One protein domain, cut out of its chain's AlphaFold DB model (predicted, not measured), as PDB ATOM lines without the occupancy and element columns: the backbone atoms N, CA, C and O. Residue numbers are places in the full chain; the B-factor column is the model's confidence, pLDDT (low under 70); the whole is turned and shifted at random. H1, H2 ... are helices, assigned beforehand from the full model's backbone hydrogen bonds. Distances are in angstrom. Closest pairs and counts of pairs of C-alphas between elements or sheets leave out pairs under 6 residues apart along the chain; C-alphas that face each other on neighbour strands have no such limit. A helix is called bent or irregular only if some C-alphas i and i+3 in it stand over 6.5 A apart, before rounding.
ATOM      1  N   ASP A 488      -9.348  19.670 -13.028       72.62
ATOM      2  CA  ASP A 488      -8.940  21.046 -13.284       72.62
ATOM      3  C   ASP A 488      -7.474  21.268 -12.911       72.62
ATOM      4  O   ASP A 488      -7.010  20.916 -11.821       72.62
ATOM      5  N   VAL A 489      -6.742  21.933 -13.802       61.66
ATOM      6  CA  VAL A 489      -5.369  22.366 -13.534       61.66
ATOM      7  C   VAL A 489      -5.405  23.663 -12.707       61.66
ATOM      8  O   VAL A 489      -5.962  24.660 -13.177       61.66
ATOM      9  N   PRO A 490      -4.805  23.712 -11.497       51.81
ATOM     10  CA  PRO A 490      -4.791  24.918 -10.672       51.81
ATOM     11  C   PRO A 490      -4.131  26.102 -11.386       51.81
ATOM     12  O   PRO A 490      -3.048  25.977 -11.958       51.81
ATOM     13  N   ALA A 491      -4.732  27.290 -11.280       42.44
ATOM     14  CA  ALA A 491      -4.260  28.501 -11.956       42.44
ATOM     15  C   ALA A 491      -2.820  28.930 -11.595       42.44
ATOM     16  O   ALA A 491      -2.198  29.652 -12.368       42.44
ATOM     17  N   ARG A 492      -2.265  28.479 -10.458       40.12
ATOM     18  CA  ARG A 492      -0.887  28.797 -10.029       40.12
ATOM     19  C   ARG A 492       0.194  27.987 -10.751       40.12
ATOM     20  O   ARG A 492       1.284  28.500 -10.955       40.12
ATOM     21  N   THR A 493      -0.112  26.794 -11.263       43.28
ATOM     22  CA  THR A 493       0.794  26.071 -12.185       43.28
ATOM     23  C   THR A 493       0.885  26.782 -13.550       43.28
ATOM     24  O   THR A 493       1.773  26.519 -14.354       43.28
ATOM     25  N   ILE A 494      -0.023  27.735 -13.792       40.41
ATOM     26  CA  ILE A 494      -0.170  28.533 -15.012       40.41
ATOM     27  C   ILE A 494       0.553  29.899 -14.886       40.41
ATOM     28  O   ILE A 494       0.411  30.755 -15.757       40.41
ATOM     29  N   GLU A 495       1.374  30.137 -13.850       31.05
ATOM     30  CA  GLU A 495       2.211  31.355 -13.763       31.05
ATOM     31  C   GLU A 495       3.323  31.406 -14.825       31.05
ATOM     32  O   GLU A 495       3.804  32.480 -15.170       31.05
ATOM     33  N   ASN A 496       3.600  30.292 -15.509       37.50
ATOM     34  CA  ASN A 496       4.384  30.277 -16.747       37.50
ATOM     35  C   ASN A 496       3.550  30.640 -17.996       37.50
ATOM     36  O   ASN A 496       3.833  30.199 -19.109       37.50
ATOM     37  N   ARG A 497       2.503  31.461 -17.840       35.38
ATOM     38  CA  ARG A 497       1.580  31.886 -18.911       35.38
ATOM     39  C   ARG A 497       2.271  32.592 -20.080       35.38
ATOM     40  O   ARG A 497       1.729  32.599 -21.183       35.38
ATOM     41  N   GLN A 498       3.455  33.160 -19.851       31.81
ATOM     42  CA  GLN A 498       4.306  33.745 -20.891       31.81
ATOM     43  C   GLN A 498       5.162  32.684 -21.609       31.81
ATOM     44  O   GLN A 498       5.233  32.707 -22.832       31.81
ATOM     45  N   ALA A 499       5.702  31.693 -20.889       32.03
ATOM     46  CA  ALA A 499       6.524  30.616 -21.456       32.03
ATOM     47  C   ALA A 499       5.706  29.523 -22.176       32.03
ATOM     48  O   ALA A 499       6.142  28.991 -23.194       32.03
ATOM     49  N   VAL A 500       4.496  29.212 -21.697       33.03
ATOM     50  CA  VAL A 500       3.581  28.222 -22.305       33.03
ATOM     51  C   VAL A 500       3.022  28.733 -23.635       33.03
ATOM     52  O   VAL A 500       2.903  27.985 -24.598       33.03
ATOM     53  N   ARG A 501       2.763  30.041 -23.740       33.38
ATOM     54  CA  ARG A 501       2.285  30.677 -24.977       33.38
ATOM     55  C   ARG A 501       3.354  30.738 -26.076       33.38
ATOM     56  O   ARG A 501       3.014  30.899 -27.243       33.38
ATOM     57  N   GLU A 502       4.625  30.598 -25.701       33.62
ATOM     58  CA  GLU A 502       5.776  30.557 -26.609       33.62
ATOM     59  C   GLU A 502       6.227  29.128 -26.965       33.62
ATOM     60  O   GLU A 502       7.033  28.970 -27.880       33.62
ATOM     61  N   ARG A 503       5.683  28.098 -26.295       34.06
ATOM     62  CA  ARG A 503       6.096  26.686 -26.414       34.06
ATOM     63  C   ARG A 503       4.962  25.703 -26.742       34.06
ATOM     64  O   ARG A 503       5.167  24.510 -26.595       34.06
ATOM     65  N   LEU A 504       3.799  26.187 -27.189       33.19
ATOM     66  CA  LEU A 504       2.669  25.370 -27.658       33.19
ATOM     67  C   LEU A 504       2.618  25.296 -29.202       33.19
ATOM     68  O   LEU A 504       1.859  26.068 -29.798       33.19
ATOM     69  N   PRO A 505       3.389  24.445 -29.912       37.97
ATOM     70  CA  PRO A 505       3.186  24.274 -31.351       37.97
ATOM     71  C   PRO A 505       1.906  23.512 -31.715       37.97
ATOM     72  O   PRO A 505       1.479  23.628 -32.860       37.97
ATOM     73  N   PHE A 506       1.272  22.767 -30.797       35.28
ATOM     74  CA  PHE A 506       0.115  21.939 -31.177       35.28
ATOM     75  C   PHE A 506      -1.270  22.561 -30.922       35.28
ATOM     76  O   PHE A 506      -2.238  22.094 -31.518       35.28
ATOM     77  N   LEU A 507      -1.398  23.585 -30.060       34.09
ATOM     78  CA  LEU A 507      -2.709  23.918 -29.462       34.09
ATOM     79  C   LEU A 507      -3.054  25.407 -29.261       34.09
ATOM     80  O   LEU A 507      -4.100  25.716 -28.699       34.09
ATOM     81  N   ALA A 508      -2.255  26.375 -29.720       34.62
ATOM     82  CA  ALA A 508      -2.643  27.785 -29.562       34.62
ATOM     83  C   ALA A 508      -2.198  28.676 -30.717       34.62
ATOM     84  O   ALA A 508      -1.416  29.618 -30.571       34.62
ATOM     85  N   GLY A 509      -2.791  28.427 -31.874       31.73
ATOM     86  CA  GLY A 509      -2.624  29.268 -33.035       31.73
ATOM     87  C   GLY A 509      -3.462  30.535 -33.066       31.73
ATOM     88  O   GLY A 509      -4.464  30.597 -33.775       31.73
ATOM     89  N   ARG A 510      -3.031  31.609 -32.391       35.75
ATOM     90  CA  ARG A 510      -3.351  32.963 -32.888       35.75
ATOM     91  C   ARG A 510      -2.331  33.311 -33.964       35.75
ATOM     92  O   ARG A 510      -1.311  33.939 -33.691       35.75
ATOM     93  N   TYR A 511      -2.617  32.856 -35.173       39.00
ATOM     94  CA  TYR A 511      -1.680  32.858 -36.279       39.00
ATOM     95  C   TYR A 511      -2.055  33.828 -37.401       39.00
ATOM     96  O   TYR A 511      -3.216  34.195 -37.597       39.00
ATOM     97  N   ALA A 512      -1.028  34.275 -38.124       35.56
ATOM     98  CA  ALA A 512      -1.173  35.072 -39.331       35.56
ATOM     99  C   ALA A 512      -1.635  34.161 -40.479       35.56
ATOM    100  O   ALA A 512      -1.036  33.121 -40.721       35.56
ATOM    101  N   ARG A 513      -2.703  34.584 -41.162       39.62
ATOM    102  CA  ARG A 513      -3.467  33.844 -42.179       39.62
ATOM    103  C   ARG A 513      -2.605  33.037 -43.175       39.62
ATOM    104  O   ARG A 513      -1.891  33.654 -43.970       39.62
ATOM    105  N   PRO A 514      -2.743  31.698 -43.223       40.69
ATOM    106  CA  PRO A 514      -2.389  30.910 -44.400       40.69
ATOM    107  C   PRO A 514      -3.209  31.354 -45.623       40.69
ATOM    108  O   PRO A 514      -4.397  31.630 -45.508       40.69
ATOM    109  N   ILE A 515      -2.589  31.366 -46.806       41.97
ATOM    110  CA  ILE A 515      -3.138  31.851 -48.096       41.97
ATOM    111  C   ILE A 515      -4.227  30.913 -48.692       41.97
ATOM    112  O   ILE A 515      -4.693  31.102 -49.811       41.97
ATOM    113  N   HIS A 516      -4.700  29.920 -47.936       51.53
ATOM    114  CA  HIS A 516      -5.832  29.068 -48.313       51.53
ATOM    115  C   HIS A 516      -6.945  29.240 -47.275       51.53
ATOM    116  O   HIS A 516      -7.092  28.433 -46.357       51.53
ATOM    117  N   GLU A 517      -7.663  30.361 -47.371       62.06
ATOM    118  CA  GLU A 517      -8.788  30.669 -46.489       62.06
ATOM    119  C   GLU A 517      -9.916  29.654 -46.733       62.06
ATOM    120  O   GLU A 517     -10.303  29.405 -47.872       62.06
ATOM    121  N   ASP A 518     -10.427  29.055 -45.656       77.12
ATOM    122  CA  ASP A 518     -11.783  28.508 -45.581       77.12
ATOM    123  C   ASP A 518     -12.658  29.643 -45.020       77.12
ATOM    124  O   ASP A 518     -12.759  29.786 -43.795       77.12
ATOM    125  N   PRO A 519     -13.179  30.555 -45.865       82.00
ATOM    126  CA  PRO A 519     -13.722  31.825 -45.390       82.00
ATOM    127  C   PRO A 519     -14.976  31.611 -44.542       82.00
ATOM    128  O   PRO A 519     -15.199  32.344 -43.580       82.00
ATOM    129  N   GLU A 520     -15.746  30.565 -44.853       86.81
ATOM    130  CA  GLU A 520     -16.929  30.144 -44.102       86.81
ATOM    131  C   GLU A 520     -16.577  29.784 -42.656       86.81
ATOM    132  O   GLU A 520     -17.204  30.293 -41.725       86.81
ATOM    133  N   LEU A 521     -15.534  28.970 -42.449       87.06
ATOM    134  CA  LEU A 521     -15.063  28.618 -41.111       87.06
ATOM    135  C   LEU A 521     -14.596  29.861 -40.343       87.06
ATOM    136  O   LEU A 521     -15.004  30.094 -39.201       87.06
ATOM    137  N   TYR A 522     -13.743  30.684 -40.961       83.50
ATOM    138  CA  TYR A 522     -13.146  31.837 -40.283       83.50
ATOM    139  C   TYR A 522     -14.152  32.951 -39.972       83.50
ATOM    140  O   TYR A 522     -13.969  33.656 -38.974       83.50
ATOM    141  N   ALA A 523     -15.226  33.081 -40.756       87.81
ATOM    142  CA  ALA A 523     -16.292  34.049 -40.510       87.81
ATOM    143  C   ALA A 523     -17.002  33.821 -39.163       87.81
ATOM    144  O   ALA A 523     -17.428  34.782 -38.517       87.81
ATOM    145  N   VAL A 524     -17.100  32.569 -38.699       90.44
ATOM    146  CA  VAL A 524     -17.849  32.221 -37.476       90.44
ATOM    147  C   VAL A 524     -16.979  31.729 -36.321       90.44
ATOM    148  O   VAL A 524     -17.423  31.781 -35.175       90.44
ATOM    149  N   LEU A 525     -15.717  31.351 -36.560       87.69
ATOM    150  CA  LEU A 525     -14.815  30.807 -35.531       87.69
ATOM    151  C   LEU A 525     -14.673  31.717 -34.298       87.69
ATOM    152  O   LEU A 525     -14.590  31.252 -33.164       87.69
ATOM    153  N   GLY A 526     -14.678  33.039 -34.497       88.38
ATOM    154  CA  GLY A 526     -14.649  34.004 -33.395       88.38
ATOM    155  C   GLY A 526     -15.902  33.975 -32.511       88.38
ATOM    156  O   GLY A 526     -15.791  34.220 -31.312       88.38
ATOM    157  N   ARG A 527     -17.079  33.682 -33.083       92.81
ATOM    158  CA  ARG A 527     -18.347  33.527 -32.347       92.81
ATOM    159  C   ARG A 527     -18.404  32.184 -31.623       92.81
ATOM    160  O   ARG A 527     -18.804  32.156 -30.467       92.81
ATOM    161  N   ILE A 528     -17.912  31.121 -32.259       92.12
ATOM    162  CA  ILE A 528     -17.786  29.787 -31.652       92.12
ATOM    163  C   ILE A 528     -16.930  29.859 -30.380       92.12
ATOM    164  O   ILE A 528     -17.374  29.438 -29.317       92.12
ATOM    165  N   ARG A 529     -15.773  30.537 -30.431       89.88
ATOM    166  CA  ARG A 529     -14.919  30.789 -29.247       89.88
ATOM    167  C   ARG A 529     -15.610  31.560 -28.113       89.88
ATOM    168  O   ARG A 529     -15.102  31.573 -26.998       89.88
ATOM    169  N   ARG A 530     -16.710  32.261 -28.401       91.12
ATOM    170  CA  ARG A 530     -17.514  33.013 -27.422       91.12
ATOM    171  C   ARG A 530     -18.767  32.259 -26.962       91.12
ATOM    172  O   ARG A 530     -19.545  32.835 -26.213       91.12
ATOM    173  N   GLY A 531     -18.952  31.010 -27.392       89.19
ATOM    174  CA  GLY A 531     -20.022  30.130 -26.916       89.19
ATOM    175  C   GLY A 531     -21.108  29.788 -27.937       89.19
ATOM    176  O   GLY A 531     -21.932  28.939 -27.632       89.19
ATOM    177  N   SER A 532     -21.109  30.370 -29.145       93.94
ATOM    178  CA  SER A 532     -22.058  29.991 -30.215       93.94
ATOM    179  C   SER A 532     -21.621  28.703 -30.926       93.94
ATOM    180  O   SER A 532     -21.258  28.731 -32.107       93.94
ATOM    181  N   VAL A 533     -21.543  27.595 -30.186       94.00
ATOM    182  CA  VAL A 533     -21.011  26.304 -30.659       94.00
ATOM    183  C   VAL A 533     -21.884  25.658 -31.732       94.00
ATOM    184  O   VAL A 533     -21.363  25.008 -32.633       94.00
ATOM    185  N   GLU A 534     -23.188  25.924 -31.727       94.25
ATOM    186  CA  GLU A 534     -24.158  25.442 -32.713       94.25
ATOM    187  C   GLU A 534     -23.790  25.814 -34.161       94.25
ATOM    188  O   GLU A 534     -24.117  25.087 -35.097       94.25
ATOM    189  N   LEU A 535     -23.034  26.901 -34.356       95.12
ATOM    190  CA  LEU A 535     -22.566  27.346 -35.673       95.12
ATOM    191  C   LEU A 535     -21.519  26.409 -36.297       95.12
ATOM    192  O   LEU A 535     -21.273  26.489 -37.500       95.12
ATOM    193  N   GLY A 536     -20.878  25.547 -35.503       93.81
ATOM    194  CA  GLY A 536     -19.871  24.599 -35.983       93.81
ATOM    195  C   GLY A 536     -20.463  23.379 -36.695       93.81
ATOM    196  O   GLY A 536     -19.836  22.859 -37.619       93.81
ATOM    197  N   LEU A 537     -21.674  22.943 -36.323       95.44
ATOM    198  CA  LEU A 537     -22.266  21.709 -36.861       95.44
ATOM    199  C   LEU A 537     -22.544  21.780 -38.371       95.44
ATOM    200  O   LEU A 537     -22.092  20.881 -39.084       95.44
ATOM    201  N   PRO A 538     -23.166  22.848 -38.920       95.75
ATOM    202  CA  PRO A 538     -23.367  22.953 -40.366       95.75
ATOM    203  C   PRO A 538     -22.048  22.970 -41.152       95.75
ATOM    204  O   PRO A 538     -21.973  22.419 -42.250       95.75
ATOM    205  N   LEU A 539     -20.985  23.554 -40.580       94.44
ATOM    206  CA  LEU A 539     -19.662  23.591 -41.207       94.44
ATOM    207  C   LEU A 539     -19.035  22.198 -41.316       94.44
ATOM    208  O   LEU A 539     -18.397  21.906 -42.330       94.44
ATOM    209  N   LEU A 540     -19.202  21.348 -40.298       94.69
ATOM    210  CA  LEU A 540     -18.750  19.956 -40.347       94.69
ATOM    211  C   LEU A 540     -19.612  19.131 -41.298       94.69
ATOM    212  O   LEU A 540     -19.061  18.468 -42.181       94.69
ATOM    213  N   ALA A 541     -20.937  19.220 -41.178       95.62
ATOM    214  CA  ALA A 541     -21.873  18.465 -42.004       95.62
ATOM    215  C   ALA A 541     -21.640  18.700 -43.509       95.62
ATOM    216  O   ALA A 541     -21.630  17.749 -44.292       95.62
ATOM    217  N   ALA A 542     -21.336  19.942 -43.908       96.00
ATOM    218  CA  ALA A 542     -21.032  20.308 -45.295       96.00
ATOM    219  C   ALA A 542     -19.771  19.632 -45.881       96.00
ATOM    220  O   ALA A 542     -19.565  19.659 -47.090       96.00
ATOM    221  N   THR A 543     -18.925  19.013 -45.050       95.50
ATOM    222  CA  THR A 543     -17.650  18.402 -45.472       95.50
ATOM    223  C   THR A 543     -17.646  16.876 -45.458       95.50
ATOM    224  O   THR A 543     -16.603  16.275 -45.687       95.50
ATOM    225  N   ARG A 544     -18.788  16.210 -45.237       93.94
ATOM    226  CA  ARG A 544     -18.863  14.733 -45.152       93.94
ATOM    227  C   ARG A 544     -18.310  13.995 -46.387       93.94
ATOM    228  O   ARG A 544     -17.847  12.870 -46.247       93.94
ATOM    229  N   ASN A 545     -18.304  14.641 -47.557       93.62
ATOM    230  CA  ASN A 545     -17.769  14.088 -48.811       93.62
ATOM    231  C   ASN A 545     -16.334  14.556 -49.147       93.62
ATOM    232  O   ASN A 545     -15.803  14.179 -50.186       93.62
ATOM    233  N   ASP A 546     -15.707  15.380 -48.301       93.56
ATOM    234  CA  ASP A 546     -14.339  15.897 -48.469       93.56
ATOM    235  C   ASP A 546     -13.555  15.664 -47.170       93.56
ATOM    236  O   ASP A 546     -13.538  16.500 -46.265       93.56
ATOM    237  N   ALA A 547     -12.924  14.491 -47.067       93.69
ATOM    238  CA  ALA A 547     -12.240  14.052 -45.852       93.69
ATOM    239  C   ALA A 547     -11.091  14.990 -45.426       93.69
ATOM    240  O   ALA A 547     -10.889  15.219 -44.232       93.69
ATOM    241  N   GLU A 548     -10.365  15.577 -46.382       91.19
ATOM    242  CA  GLU A 548      -9.268  16.510 -46.093       91.19
ATOM    243  C   GLU A 548      -9.791  17.804 -45.468       91.19
ATOM    244  O   GLU A 548      -9.314  18.239 -44.410       91.19
ATOM    245  N   ARG A 549     -10.818  18.403 -46.081       92.00
ATOM    246  CA  ARG A 549     -11.447  19.617 -45.550       92.00
ATOM    247  C   ARG A 549     -12.159  19.353 -44.236       92.00
ATOM    248  O   ARG A 549     -12.074  20.172 -43.321       92.00
ATOM    249  N   ARG A 550     -12.810  18.200 -44.109       94.56
ATOM    250  CA  ARG A 550     -13.469  17.779 -42.874       94.56
ATOM    251  C   ARG A 550     -12.497  17.707 -41.712       94.56
ATOM    252  O   ARG A 550     -12.755  18.302 -40.668       94.56
ATOM    253  N   ARG A 551     -11.338  17.074 -41.906       92.00
ATOM    254  CA  ARG A 551     -10.278  17.035 -40.891       92.00
ATOM    255  C   ARG A 551      -9.705  18.412 -40.579       92.00
ATOM    256  O   ARG A 551      -9.446  18.705 -39.414       92.00
ATOM    257  N   GLN A 552      -9.552  19.280 -41.579       88.12
ATOM    258  CA  GLN A 552      -9.123  20.664 -41.360       88.12
ATOM    259  C   GLN A 552     -10.120  21.458 -40.495       88.12
ATOM    260  O   GLN A 552      -9.707  22.115 -39.531       88.12
ATOM    261  N   ARG A 553     -11.421  21.397 -40.818       92.00
ATOM    262  CA  ARG A 553     -12.478  22.078 -40.052       92.00
ATOM    263  C   ARG A 553     -12.593  21.508 -38.645       92.00
ATOM    264  O   ARG A 553     -12.604  22.282 -37.694       92.00
ATOM    265  N   LEU A 554     -12.593  20.182 -38.505       94.69
ATOM    266  CA  LEU A 554     -12.664  19.497 -37.214       94.69
ATOM    267  C   LEU A 554     -11.528  19.913 -36.278       94.69
ATOM    268  O   LEU A 554     -11.808  20.322 -35.158       94.69
ATOM    269  N   GLY A 555     -10.275  19.909 -36.748       87.50
ATOM    270  CA  GLY A 555      -9.147  20.374 -35.932       87.50
ATOM    271  C   GLY A 555      -9.316  21.826 -35.472       87.50
ATOM    272  O   GLY A 555      -9.169  22.125 -34.292       87.50
ATOM    273  N   SER A 556      -9.729  22.717 -36.379       88.19
ATOM    274  CA  SER A 556      -9.926  24.139 -36.058       88.19
ATOM    275  C   SER A 556     -11.069  24.386 -35.067       88.19
ATOM    276  O   SER A 556     -10.994  25.309 -34.256       88.19
ATOM    277  N   LEU A 557     -12.139  23.594 -35.156       92.00
ATOM    278  CA  LEU A 557     -13.284  23.655 -34.252       92.00
ATOM    279  C   LEU A 557     -12.944  23.063 -32.880       92.00
ATOM    280  O   LEU A 557     -13.311  23.652 -31.865       92.00
ATOM    281  N   ALA A 558     -12.215  21.948 -32.838       89.50
ATOM    282  CA  ALA A 558     -11.743  21.333 -31.599       89.50
ATOM    283  C   ALA A 558     -10.757  22.243 -30.845       89.50
ATOM    284  O   ALA A 558     -10.837  22.342 -29.629       89.50
ATOM    285  N   ASP A 559      -9.900  22.991 -31.548       82.75
ATOM    286  CA  ASP A 559      -9.006  23.984 -30.929       82.75
ATOM    287  C   ASP A 559      -9.746  25.253 -30.446       82.75
ATOM    288  O   ASP A 559      -9.200  26.068 -29.695       82.75
ATOM    289  N   ALA A 560     -10.972  25.498 -30.922       86.50
ATOM    290  CA  ALA A 560     -11.708  26.725 -30.621       86.50
ATOM    291  C   ALA A 560     -12.437  26.690 -29.274       86.50
ATOM    292  O   ALA A 560     -12.725  27.759 -28.728       86.50
ATOM    293  N   VAL A 561     -12.764  25.504 -28.757       87.94
ATOM    294  CA  VAL A 561     -13.586  25.326 -27.555       87.94
ATOM    295  C   VAL A 561     -13.115  24.128 -26.742       87.94
ATOM    296  O   VAL A 561     -12.601  23.165 -27.295       87.94
ATOM    297  N   LYS A 562     -13.341  24.179 -25.428       89.19
ATOM    298  CA  LYS A 562     -13.203  23.003 -24.562       89.19
ATOM    299  C   LYS A 562     -14.374  22.047 -24.772       89.19
ATOM    300  O   LYS A 562     -15.477  22.507 -25.076       89.19
ATOM    301  N   ALA A 563     -14.174  20.759 -24.512       90.81
ATOM    302  CA  ALA A 563     -15.215  19.738 -24.598       90.81
ATOM    303  C   ALA A 563     -16.445  20.069 -23.728       90.81
ATOM    304  O   ALA A 563     -17.575  19.912 -24.182       90.81
ATOM    305  N   GLU A 564     -16.229  20.629 -22.531       90.19
ATOM    306  CA  GLU A 564     -17.279  21.096 -21.604       90.19
ATOM    307  C   GLU A 564     -18.292  22.049 -22.271       90.19
ATOM    308  O   GLU A 564     -19.487  22.013 -21.983       90.19
ATOM    309  N   ALA A 565     -17.836  22.896 -23.204       93.19
ATOM    310  CA  ALA A 565     -18.702  23.853 -23.893       93.19
ATOM    311  C   ALA A 565     -19.703  23.174 -24.847       93.19
ATOM    312  O   ALA A 565     -20.683  23.798 -25.253       93.19
ATOM    313  N   LEU A 566     -19.468  21.907 -25.203       94.62
ATOM    314  CA  LEU A 566     -20.342  21.108 -26.058       94.62
ATOM    315  C   LEU A 566     -21.356  20.284 -25.249       94.62
ATOM    316  O   LEU A 566     -22.332  19.810 -25.828       94.62
ATOM    317  N   SER A 567     -21.182  20.135 -23.930       89.88
ATOM    318  CA  SER A 567     -21.989  19.241 -23.082       89.88
ATOM    319  C   SER A 567     -23.491  19.526 -23.149       89.88
ATOM    320  O   SER A 567     -24.288  18.600 -23.289       89.88
ATOM    321  N   GLY A 568     -23.895  20.802 -23.126       91.06
ATOM    322  CA  GLY A 568     -25.308  21.181 -23.243       91.06
ATOM    323  C   GLY A 568     -25.922  20.784 -24.590       91.06
ATOM    324  O   GLY A 568     -27.049  20.297 -24.641       91.06
ATOM    325  N   LEU A 569     -25.158  20.924 -25.677       93.38
ATOM    326  CA  LEU A 569     -25.604  20.526 -27.010       93.38
ATOM    327  C   LEU A 569     -25.652  18.998 -27.145       93.38
ATOM    328  O   LEU A 569     -26.586  18.474 -27.743       93.38
ATOM    329  N   ARG A 570     -24.697  18.278 -26.539       93.12
ATOM    330  CA  ARG A 570     -24.672  16.804 -26.516       93.12
ATOM    331  C   ARG A 570     -25.856  16.224 -25.755       93.12
ATOM    332  O   ARG A 570     -26.411  15.225 -26.186       93.12
ATOM    333  N   ALA A 571     -26.273  16.864 -24.665       91.00
ATOM    334  CA  ALA A 571     -27.468  16.453 -23.936       91.00
ATOM    335  C   ALA A 571     -28.750  16.637 -24.772       91.00
ATOM    336  O   ALA A 571     -29.658  15.815 -24.687       91.00
ATOM    337  N   ALA A 572     -28.822  17.694 -25.589       94.75
ATOM    338  CA  ALA A 572     -29.965  17.952 -26.467       94.75
ATOM    339  C   ALA A 572     -29.980  17.054 -27.720       94.75
ATOM    340  O   ALA A 572     -31.053  16.670 -28.183       94.75
ATOM    341  N   PHE A 573     -28.804  16.715 -28.257       94.44
ATOM    342  CA  PHE A 573     -28.636  15.941 -29.490       94.44
ATOM    343  C   PHE A 573     -27.611  14.804 -29.302       94.44
ATOM    344  O   PHE A 573     -26.528  14.844 -29.893       94.44
ATOM    345  N   PRO A 574     -27.925  13.779 -28.484       91.62
ATOM    346  CA  PRO A 574     -26.960  12.745 -28.088       91.62
ATOM    347  C   PRO A 574     -26.471  11.867 -29.247       91.62
ATOM    348  O   PRO A 574     -25.372  11.326 -29.178       91.62
ATOM    349  N   ASP A 575     -27.261  11.761 -30.318       94.94
ATOM    350  CA  ASP A 575     -26.952  10.963 -31.510       94.94
ATOM    351  C   ASP A 575     -26.583  11.815 -32.739       94.94
ATOM    352  O   ASP A 575     -26.547  11.292 -33.853       94.94
ATOM    353  N   ASP A 576     -26.298  13.119 -32.589       97.50
ATOM    354  CA  ASP A 576     -25.765  13.897 -33.715       97.50
ATOM    355  C   ASP A 576     -24.315  13.460 -34.017       97.50
ATOM    356  O   ASP A 576     -23.419  13.633 -33.181       97.50
ATOM    357  N   PRO A 577     -24.041  12.894 -35.207       97.31
ATOM    358  CA  PRO A 577     -22.741  12.305 -35.492       97.31
ATOM    359  C   PRO A 577     -21.606  13.328 -35.625       97.31
ATOM    360  O   PRO A 577     -20.457  13.006 -35.320       97.31
ATOM    361  N   ASP A 578     -21.895  14.549 -36.087       97.94
ATOM    362  CA  ASP A 578     -20.887  15.601 -36.236       97.94
ATOM    363  C   ASP A 578     -20.522  16.194 -34.871       97.94
ATOM    364  O   ASP A 578     -19.351  16.482 -34.610       97.94
ATOM    365  N   LEU A 579     -21.507  16.313 -33.978       97.94
ATOM    366  CA  LEU A 579     -21.301  16.731 -32.599       97.94
ATOM    367  C   LEU A 579     -20.490  15.706 -31.805       97.94
ATOM    368  O   LEU A 579     -19.575  16.093 -31.084       97.94
ATOM    369  N   LEU A 580     -20.786  14.412 -31.953       97.81
ATOM    370  CA  LEU A 580     -20.024  13.335 -31.316       97.81
ATOM    371  C   LEU A 580     -18.560  13.327 -31.780       97.81
ATOM    372  O   LEU A 580     -17.642  13.265 -30.959       97.81
ATOM    373  N   LEU A 581     -18.334  13.472 -33.089       98.25
ATOM    374  CA  LEU A 581     -16.993  13.582 -33.661       98.25
ATOM    375  C   LEU A 581     -16.241  14.813 -33.124       98.25
ATOM    376  O   LEU A 581     -15.072  14.710 -32.745       98.25
ATOM    377  N   TRP A 582     -16.904  15.973 -33.068       98.00
ATOM    378  CA  TRP A 582     -16.313  17.194 -32.519       98.00
ATOM    379  C   TRP A 582     -16.005  17.056 -31.028       98.00
ATOM    380  O   TRP A 582     -14.904  17.402 -30.609       98.00
ATOM    381  N   ALA A 583     -16.919  16.489 -30.244       97.06
ATOM    382  CA  ALA A 583     -16.728  16.266 -28.817       97.06
ATOM    383  C   ALA A 583     -15.510  15.381 -28.536       97.06
ATOM    384  O   ALA A 583     -14.639  15.776 -27.763       97.06
ATOM    385  N   GLY A 584     -15.393  14.236 -29.215       96.88
ATOM    386  CA  GLY A 584     -14.235  13.355 -29.074       96.88
ATOM    387  C   GLY A 584     -12.915  14.040 -29.441       96.88
ATOM    388  O   GLY A 584     -11.938  13.943 -28.700       96.88
ATOM    389  N   SER A 585     -12.898  14.806 -30.539       96.38
ATOM    390  CA  SER A 585     -11.722  15.594 -30.938       96.38
ATOM    391  C   SER A 585     -11.380  16.674 -29.899       96.38
ATOM    392  O   SER A 585     -10.219  16.811 -29.520       96.38
ATOM    393  N   ALA A 586     -12.372  17.396 -29.366       94.38
ATOM    394  CA  ALA A 586     -12.170  18.411 -28.329       94.38
ATOM    395  C   ALA A 586     -11.616  17.811 -27.023       94.38
ATOM    396  O   ALA A 586     -10.710  18.392 -26.435       94.38
ATOM    397  N   ILE A 587     -12.073  16.620 -26.613       94.44
ATOM    398  CA  ILE A 587     -11.528  15.902 -25.445       94.44
ATOM    399  C   ILE A 587     -10.045  15.570 -25.653       94.44
ATOM    400  O   ILE A 587      -9.228  15.793 -24.758       94.44
ATOM    401  N   ILE A 588      -9.670  15.093 -26.848       92.69
ATOM    402  CA  ILE A 588      -8.263  14.859 -27.200       92.69
ATOM    403  C   ILE A 588      -7.466  16.165 -27.049       92.69
ATOM    404  O   ILE A 588      -6.413  16.170 -26.408       92.69
ATOM    405  N   ARG A 589      -7.964  17.287 -27.586       87.00
ATOM    406  CA  ARG A 589      -7.300  18.604 -27.487       87.00
ATOM    407  C   ARG A 589      -7.153  19.094 -26.047       87.00
ATOM    408  O   ARG A 589      -6.073  19.563 -25.671       87.00
ATOM    409  N   ASP A 590      -8.191  18.942 -25.232       87.81
ATOM    410  CA  ASP A 590      -8.166  19.296 -23.814       87.81
ATOM    411  C   ASP A 590      -7.114  18.471 -23.058       87.81
ATOM    412  O   ASP A 590      -6.298  19.039 -22.327       87.81
ATOM    413  N   ALA A 591      -7.046  17.157 -23.300       87.81
ATOM    414  CA  ALA A 591      -6.030  16.295 -22.703       87.81
ATOM    415  C   ALA A 591      -4.609  16.754 -23.078       87.81
ATOM    416  O   ALA A 591      -3.784  17.019 -22.201       87.81
ATOM    417  N   TRP A 592      -4.308  16.928 -24.368       82.50
ATOM    418  CA  TRP A 592      -2.975  17.371 -24.806       82.50
ATOM    419  C   TRP A 592      -2.587  18.754 -24.253       82.50
ATOM    420  O   TRP A 592      -1.411  18.988 -23.970       82.50
ATOM    421  N   THR A 593      -3.562  19.635 -23.995       81.88
ATOM    422  CA  THR A 593      -3.324  20.917 -23.310       81.88
ATOM    423  C   THR A 593      -2.838  20.717 -21.868       81.88
ATOM    424  O   THR A 593      -1.962  21.454 -21.413       81.88
ATOM    425  N   ILE A 594      -3.366  19.717 -21.151       80.06
ATOM    426  CA  ILE A 594      -2.972  19.388 -19.768       80.06
ATOM    427  C   ILE A 594      -1.534  18.866 -19.704       80.06
ATOM    428  O   ILE A 594      -0.774  19.283 -18.831       80.06
ATOM    429  N   ARG A 595      -1.155  17.967 -20.622       67.12
ATOM    430  CA  ARG A 595       0.192  17.369 -20.657       67.12
ATOM    431  C   ARG A 595       1.290  18.414 -20.886       67.12
ATOM    432  O   ARG A 595       2.375  18.278 -20.324       67.12
ATOM    433  N   SER A 596       0.993  19.467 -21.659       61.44
ATOM    434  CA  SER A 596       1.953  20.434 -22.216       61.44
ATOM    435  C   SER A 596       2.978  19.792 -23.170       61.44
ATOM    436  O   SER A 596       3.237  18.594 -23.111       61.44
ATOM    437  N   ASP A 597       3.591  20.585 -24.052       49.97
ATOM    438  CA  ASP A 597       4.567  20.105 -25.052       49.97
ATOM    439  C   ASP A 597       5.967  19.788 -24.459       49.97
ATOM    440  O   ASP A 597       6.950  19.629 -25.184       49.97
ATOM    441  N   SER A 598       6.083  19.691 -23.131       45.06
ATOM    442  CA  SER A 598       7.335  19.345 -22.446       45.06
ATOM    443  C   SER A 598       7.593  17.832 -22.499       45.06
ATOM    444  O   SER A 598       6.662  17.025 -22.434       45.06
ATOM    445  N   GLN A 599       8.862  17.415 -22.602       40.84
ATOM    446  CA  GLN A 599       9.222  15.990 -22.537       40.84
ATOM    447  C   GLN A 599       8.733  15.362 -21.221       40.84
ATOM    448  O   GLN A 599       8.662  16.044 -20.201       40.84
ATOM    449  N   ALA A 600       8.434  14.056 -21.231       46.28
ATOM    450  CA  ALA A 600       7.841  13.353 -20.086       46.28
ATOM    451  C   ALA A 600       8.648  13.493 -18.781       46.28
ATOM    452  O   ALA A 600       8.069  13.524 -17.702       46.28
ATOM    453  N   GLN A 601       9.965  13.666 -18.884       36.22
ATOM    454  CA  GLN A 601      10.865  13.912 -17.754       36.22
ATOM    455  C   GLN A 601      10.709  15.291 -17.079       36.22
ATOM    456  O   GLN A 601      11.269  15.509 -16.009       36.22
ATOM    457  N   TYR A 602       9.959  16.223 -17.680       39.44
ATOM    458  CA  TYR A 602       9.753  17.594 -17.187       39.44
ATOM    459  C   TYR A 602       8.296  17.895 -16.790       39.44
ATOM    460  O   TYR A 602       7.966  19.042 -16.496       39.44
ATOM    461  N   VAL A 603       7.423  16.883 -16.793       55.66
ATOM    462  CA  VAL A 603       5.988  16.981 -16.480       55.66
ATOM    463  C   VAL A 603       5.737  16.249 -15.157       55.66
ATOM    464  O   VAL A 603       6.219  15.136 -14.958       55.66
ATOM    465  N   GLY A 604       5.016  16.877 -14.224       66.94
ATOM    466  CA  GLY A 604       4.732  16.267 -12.918       66.94
ATOM    467  C   GLY A 604       3.821  15.038 -13.042       66.94
ATOM    468  O   GLY A 604       2.970  14.994 -13.931       66.94
ATOM    469  N   ARG A 605       3.948  14.059 -12.133       72.94
ATOM    470  CA  ARG A 605       3.106  12.840 -12.116       72.94
ATOM    471  C   ARG A 605       1.606  13.168 -12.180       72.94
ATOM    472  O   ARG A 605       0.903  12.632 -13.030       72.94
ATOM    473  N   ASP A 606       1.155  14.152 -11.406       77.31
ATOM    474  CA  ASP A 606      -0.241  14.614 -11.376       77.31
ATOM    475  C   ASP A 606      -0.772  15.097 -12.735       77.31
ATOM    476  O   ASP A 606      -1.952  14.931 -13.046       77.31
ATOM    477  N   GLN A 607       0.081  15.727 -13.551       78.81
ATOM    478  CA  GLN A 607      -0.309  16.209 -14.882       78.81
ATOM    479  C   GLN A 607      -0.559  15.036 -15.830       78.81
ATOM    480  O   GLN A 607      -1.520  15.070 -16.597       78.81
ATOM    481  N   PHE A 608       0.254  13.983 -15.744       81.75
ATOM    482  CA  PHE A 608       0.050  12.757 -16.506       81.75
ATOM    483  C   PHE A 608      -1.206  12.004 -16.068       81.75
ATOM    484  O   PHE A 608      -2.002  11.608 -16.920       81.75
ATOM    485  N   THR A 609      -1.455  11.893 -14.761       86.94
ATOM    486  CA  THR A 609      -2.691  11.287 -14.244       86.94
ATOM    487  C   THR A 609      -3.933  12.004 -14.790       86.94
ATOM    488  O   THR A 609      -4.858  11.353 -15.270       86.94
ATOM    489  N   ARG A 610      -3.938  13.347 -14.818       89.06
ATOM    490  CA  ARG A 610      -5.030  14.133 -15.432       89.06
ATOM    491  C   ARG A 610      -5.115  13.959 -16.950       89.06
ATOM    492  O   ARG A 610      -6.218  13.889 -17.481       89.06
ATOM    493  N   PHE A 611      -3.975  13.907 -17.642       89.38
ATOM    494  CA  PHE A 611      -3.917  13.723 -19.095       89.38
ATOM    495  C   PHE A 611      -4.668  12.463 -19.527       89.38
ATOM    496  O   PHE A 611      -5.564  12.551 -20.365       89.38
ATOM    497  N   TRP A 612      -4.344  11.312 -18.934       92.94
ATOM    498  CA  TRP A 612      -4.997  10.052 -19.288       92.94
ATOM    499  C   TRP A 612      -6.452   9.994 -18.830       92.94
ATOM    500  O   TRP A 612      -7.292   9.501 -19.577       92.94
ATOM    501  N   ALA A 613      -6.769  10.560 -17.661       92.81
ATOM    502  CA  ALA A 613      -8.141  10.625 -17.167       92.81
ATOM    503  C   ALA A 613      -9.064  11.452 -18.080       92.81
ATOM    504  O   ALA A 613     -10.198  11.061 -18.325       92.81
ATOM    505  N   VAL A 614      -8.600  12.581 -18.625       93.31
ATOM    506  CA  VAL A 614      -9.394  13.333 -19.615       93.31
ATOM    507  C   VAL A 614      -9.445  12.581 -20.942       93.31
ATOM    508  O   VAL A 614     -10.512  12.452 -21.539       93.31
ATOM    509  N   LEU A 615      -8.307  12.050 -21.401       94.56
ATOM    510  CA  LEU A 615      -8.216  11.389 -22.699       94.56
ATOM    511  C   LEU A 615      -9.120  10.150 -22.802       94.56
ATOM    512  O   LEU A 615      -9.683   9.923 -23.872       94.56
ATOM    513  N   SER A 616      -9.311   9.388 -21.716       95.25
ATOM    514  CA  SER A 616     -10.145   8.175 -21.697       95.25
ATOM    515  C   SER A 616     -11.601   8.420 -22.115       95.25
ATOM    516  O   SER A 616     -12.251   7.499 -22.606       95.25
ATOM    517  N   GLY A 617     -12.107   9.651 -21.970       94.31
ATOM    518  CA  GLY A 617     -13.461  10.032 -22.383       94.31
ATOM    519  C   GLY A 617     -13.642  10.242 -23.894       94.31
ATOM    520  O   GLY A 617     -14.764  10.450 -24.348       94.31
ATOM    521  N   ALA A 618     -12.572  10.215 -24.697       95.94
ATOM    522  CA  ALA A 618     -12.663  10.521 -26.126       95.94
ATOM    523  C   ALA A 618     -13.190   9.354 -26.977       95.94
ATOM    524  O   ALA A 618     -13.815   9.585 -28.010       95.94
ATOM    525  N   ALA A 619     -12.924   8.103 -26.591       96.56
ATOM    526  CA  ALA A 619     -13.162   6.953 -27.465       96.56
ATOM    527  C   ALA A 619     -14.641   6.661 -27.724       96.56
ATOM    528  O   ALA A 619     -15.011   6.411 -28.869       96.56
ATOM    529  N   GLU A 620     -15.482   6.697 -26.689       94.25
ATOM    530  CA  GLU A 620     -16.911   6.388 -26.808       94.25
ATOM    531  C   GLU A 620     -17.632   7.289 -27.831       94.25
ATOM    532  O   GLU A 620     -18.205   6.745 -28.785       94.25
ATOM    533  N   PRO A 621     -17.562   8.636 -27.751       95.75
ATOM    534  CA  PRO A 621     -18.207   9.485 -28.749       95.75
ATOM    535  C   PRO A 621     -17.609   9.308 -30.155       95.75
ATOM    536  O   PRO A 621     -18.350   9.347 -31.137       95.75
ATOM    537  N   LEU A 622     -16.303   9.040 -30.285       98.12
ATOM    538  CA  LEU A 622     -15.678   8.781 -31.589       98.12
ATOM    539  C   LEU A 622     -16.155   7.463 -32.217       98.12
ATOM    540  O   LEU A 622     -16.464   7.433 -33.406       98.12
ATOM    541  N   LEU A 623     -16.259   6.382 -31.442       97.38
ATOM    542  CA  LEU A 623     -16.773   5.095 -31.927       97.38
ATOM    543  C   LEU A 623     -18.263   5.177 -32.282       97.38
ATOM    544  O   LEU A 623     -18.696   4.611 -33.293       97.38
ATOM    545  N   ARG A 624     -19.048   5.937 -31.507       96.56
ATOM    546  CA  ARG A 624     -20.446   6.227 -31.846       96.56
ATOM    547  C   ARG A 624     -20.545   7.022 -33.150       96.56
ATOM    548  O   ARG A 624     -21.307   6.631 -34.033       96.56
ATOM    549  N   ALA A 625     -19.722   8.059 -33.326       98.12
ATOM    550  CA  ALA A 625     -19.637   8.806 -34.580       98.12
ATOM    551  C   ALA A 625     -19.217   7.912 -35.760       98.12
ATOM    552  O   ALA A 625     -19.802   8.017 -36.832       98.12
ATOM    553  N   ALA A 626     -18.269   6.988 -35.567       98.06
ATOM    554  CA  ALA A 626     -17.838   6.036 -36.595       98.06
ATOM    555  C   ALA A 626     -18.961   5.087 -37.042       98.06
ATOM    556  O   ALA A 626     -19.047   4.741 -38.221       98.06
ATOM    557  N   THR A 627     -19.833   4.691 -36.111       97.94
ATOM    558  CA  THR A 627     -21.008   3.856 -36.399       97.94
ATOM    559  C   THR A 627     -22.056   4.634 -37.195       97.94
ATOM    560  O   THR A 627     -22.612   4.114 -38.159       97.94
ATOM    561  N   LEU A 628     -22.305   5.891 -36.822       97.81
ATOM    562  CA  LEU A 628     -23.283   6.760 -37.484       97.81
ATOM    563  C   LEU A 628     -22.773   7.343 -38.818       97.81
ATOM    564  O   LEU A 628     -23.572   7.720 -39.674       97.81
ATOM    565  N   LEU A 629     -21.452   7.393 -39.020       96.56
ATOM    566  CA  LEU A 629     -20.784   7.843 -40.244       96.56
ATOM    567  C   LEU A 629     -19.899   6.721 -40.818       96.56
ATOM    568  O   LEU A 629     -18.671   6.847 -40.854       96.56
ATOM    569  N   PRO A 630     -20.489   5.622 -41.324       97.00
ATOM    570  CA  PRO A 630     -19.746   4.410 -41.670       97.00
ATOM    571  C   PRO A 630     -18.718   4.597 -42.794       97.00
ATOM    572  O   PRO A 630     -17.818   3.767 -42.923       97.00
ATOM    573  N   HIS A 631     -18.808   5.670 -43.586       96.50
ATOM    574  CA  HIS A 631     -17.872   5.997 -44.670       96.50
ATOM    575  C   HIS A 631     -16.866   7.106 -44.322       96.50
ATOM    576  O   HIS A 631     -15.946   7.345 -45.099       96.50
ATOM    577  N   ASP A 632     -16.997   7.762 -43.169       97.69
ATOM    578  CA  ASP A 632     -16.122   8.869 -42.774       97.69
ATOM    579  C   ASP A 632     -14.831   8.341 -42.120       97.69
ATOM    580  O   ASP A 632     -14.901   7.588 -41.145       97.69
ATOM    581  N   PRO A 633     -13.635   8.689 -42.627       97.81
ATOM    582  CA  PRO A 633     -12.372   8.282 -42.010       97.81
ATOM    583  C   PRO A 633     -12.034   9.089 -40.744       97.81
ATOM    584  O   PRO A 633     -11.156   8.688 -39.983       97.81
TER     585      PRO A 633
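AT A GLANCE: This is residues 488 to 633 of the 819 residues of the protein "Putative Zn-dependent peptidase" of Actinocorallia herbida (UniProt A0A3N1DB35). One long helix, H6, runs through the middle, with H7 and H8 one after the other along it, running back the other way, and H5 along it too. H4 crosses H6 steeply, and H2, H3 and H4 make a triangle of helices side by side, with H3 running opposite to the other two. The start of the printed part is a loose loop with the short H1, where residues 490 to 499 and 511 to 517 stick out. The 146 printed residues include eight named helices, H1 to H8 in chain order, and no named strand; the class is all helix. The whole is compact, with a radius of gyration of the C-alphas of 16.0 A and spans of 42 by 36 by 25 A.

HOW THE PARTS SIT: H1, residues 497 to 500, touches no helix. H2, residues 519 to 528, and H3, residues 533 to 541, form a hairpin at a shallow tilt of 28 degrees, with Ile 528 and Leu 535 their closest C-alphas at 6.7 A. H3 forms another hairpin with H4, residues 547 to 558, at 9 degrees; the closest C-alphas, of Leu 540 and Arg 550, are 6.2 A apart. H5, residues 563 to 572, and the hub H6, residues 577 to 595, form a hairpin at 23 degrees, closest at C-alphas 563 and 586, 5.0 A. H4, with residues 554 to 558 alone, touches residues 582 to 589 of H6 at a steep tilt of 57 degrees, closest at C-alphas 558 and 586, 4.4 A. H7, residues 605 to 615, forms a hairpin with H6 at 5 degrees, touching its residues 587 to 595 alone; C-alphas 591 and 611 are closest at 4.9 A. H8, residues 619 to 628, touches residues 577 to 585 of H6 alone, at 22 degrees, opposite ways, closest at C-alphas 577 and 625, 4.8 A. Every O i to N i+4 pair is within hydrogen-bond range in H4, H6, H7 and H8; in H2 and H5 3 of 6 are, and in H3 2 of 5, beside 4 of 6 O i to N i+3 pairs.

IN THESE COORDINATES: H1 begins at C-alpha 497 (1.580, 31.886, -18.911) and is 5.4 A long. H2 and H5 are irregular: C-alphas 523 and 526 are 7.3 A apart, and 565 and 568 7.2 A. H4 is 16.0 A long, H7 15.6 A, and H6 27.8 A from C-alpha 577 (-22.741, 12.305, -35.492). H8 ends at C-alpha 628 (-23.283, 6.760, -37.484).

THE WHOLE: The farthest C-alphas, of Arg 492 and His 631, are 44.8 A apart. The printed part has no cut. The link from H1 to H2 is long, 18 residues. Mean pLDDT of the printed part is 78.5; residues 489 to 517 and 595 to 604 are under 70.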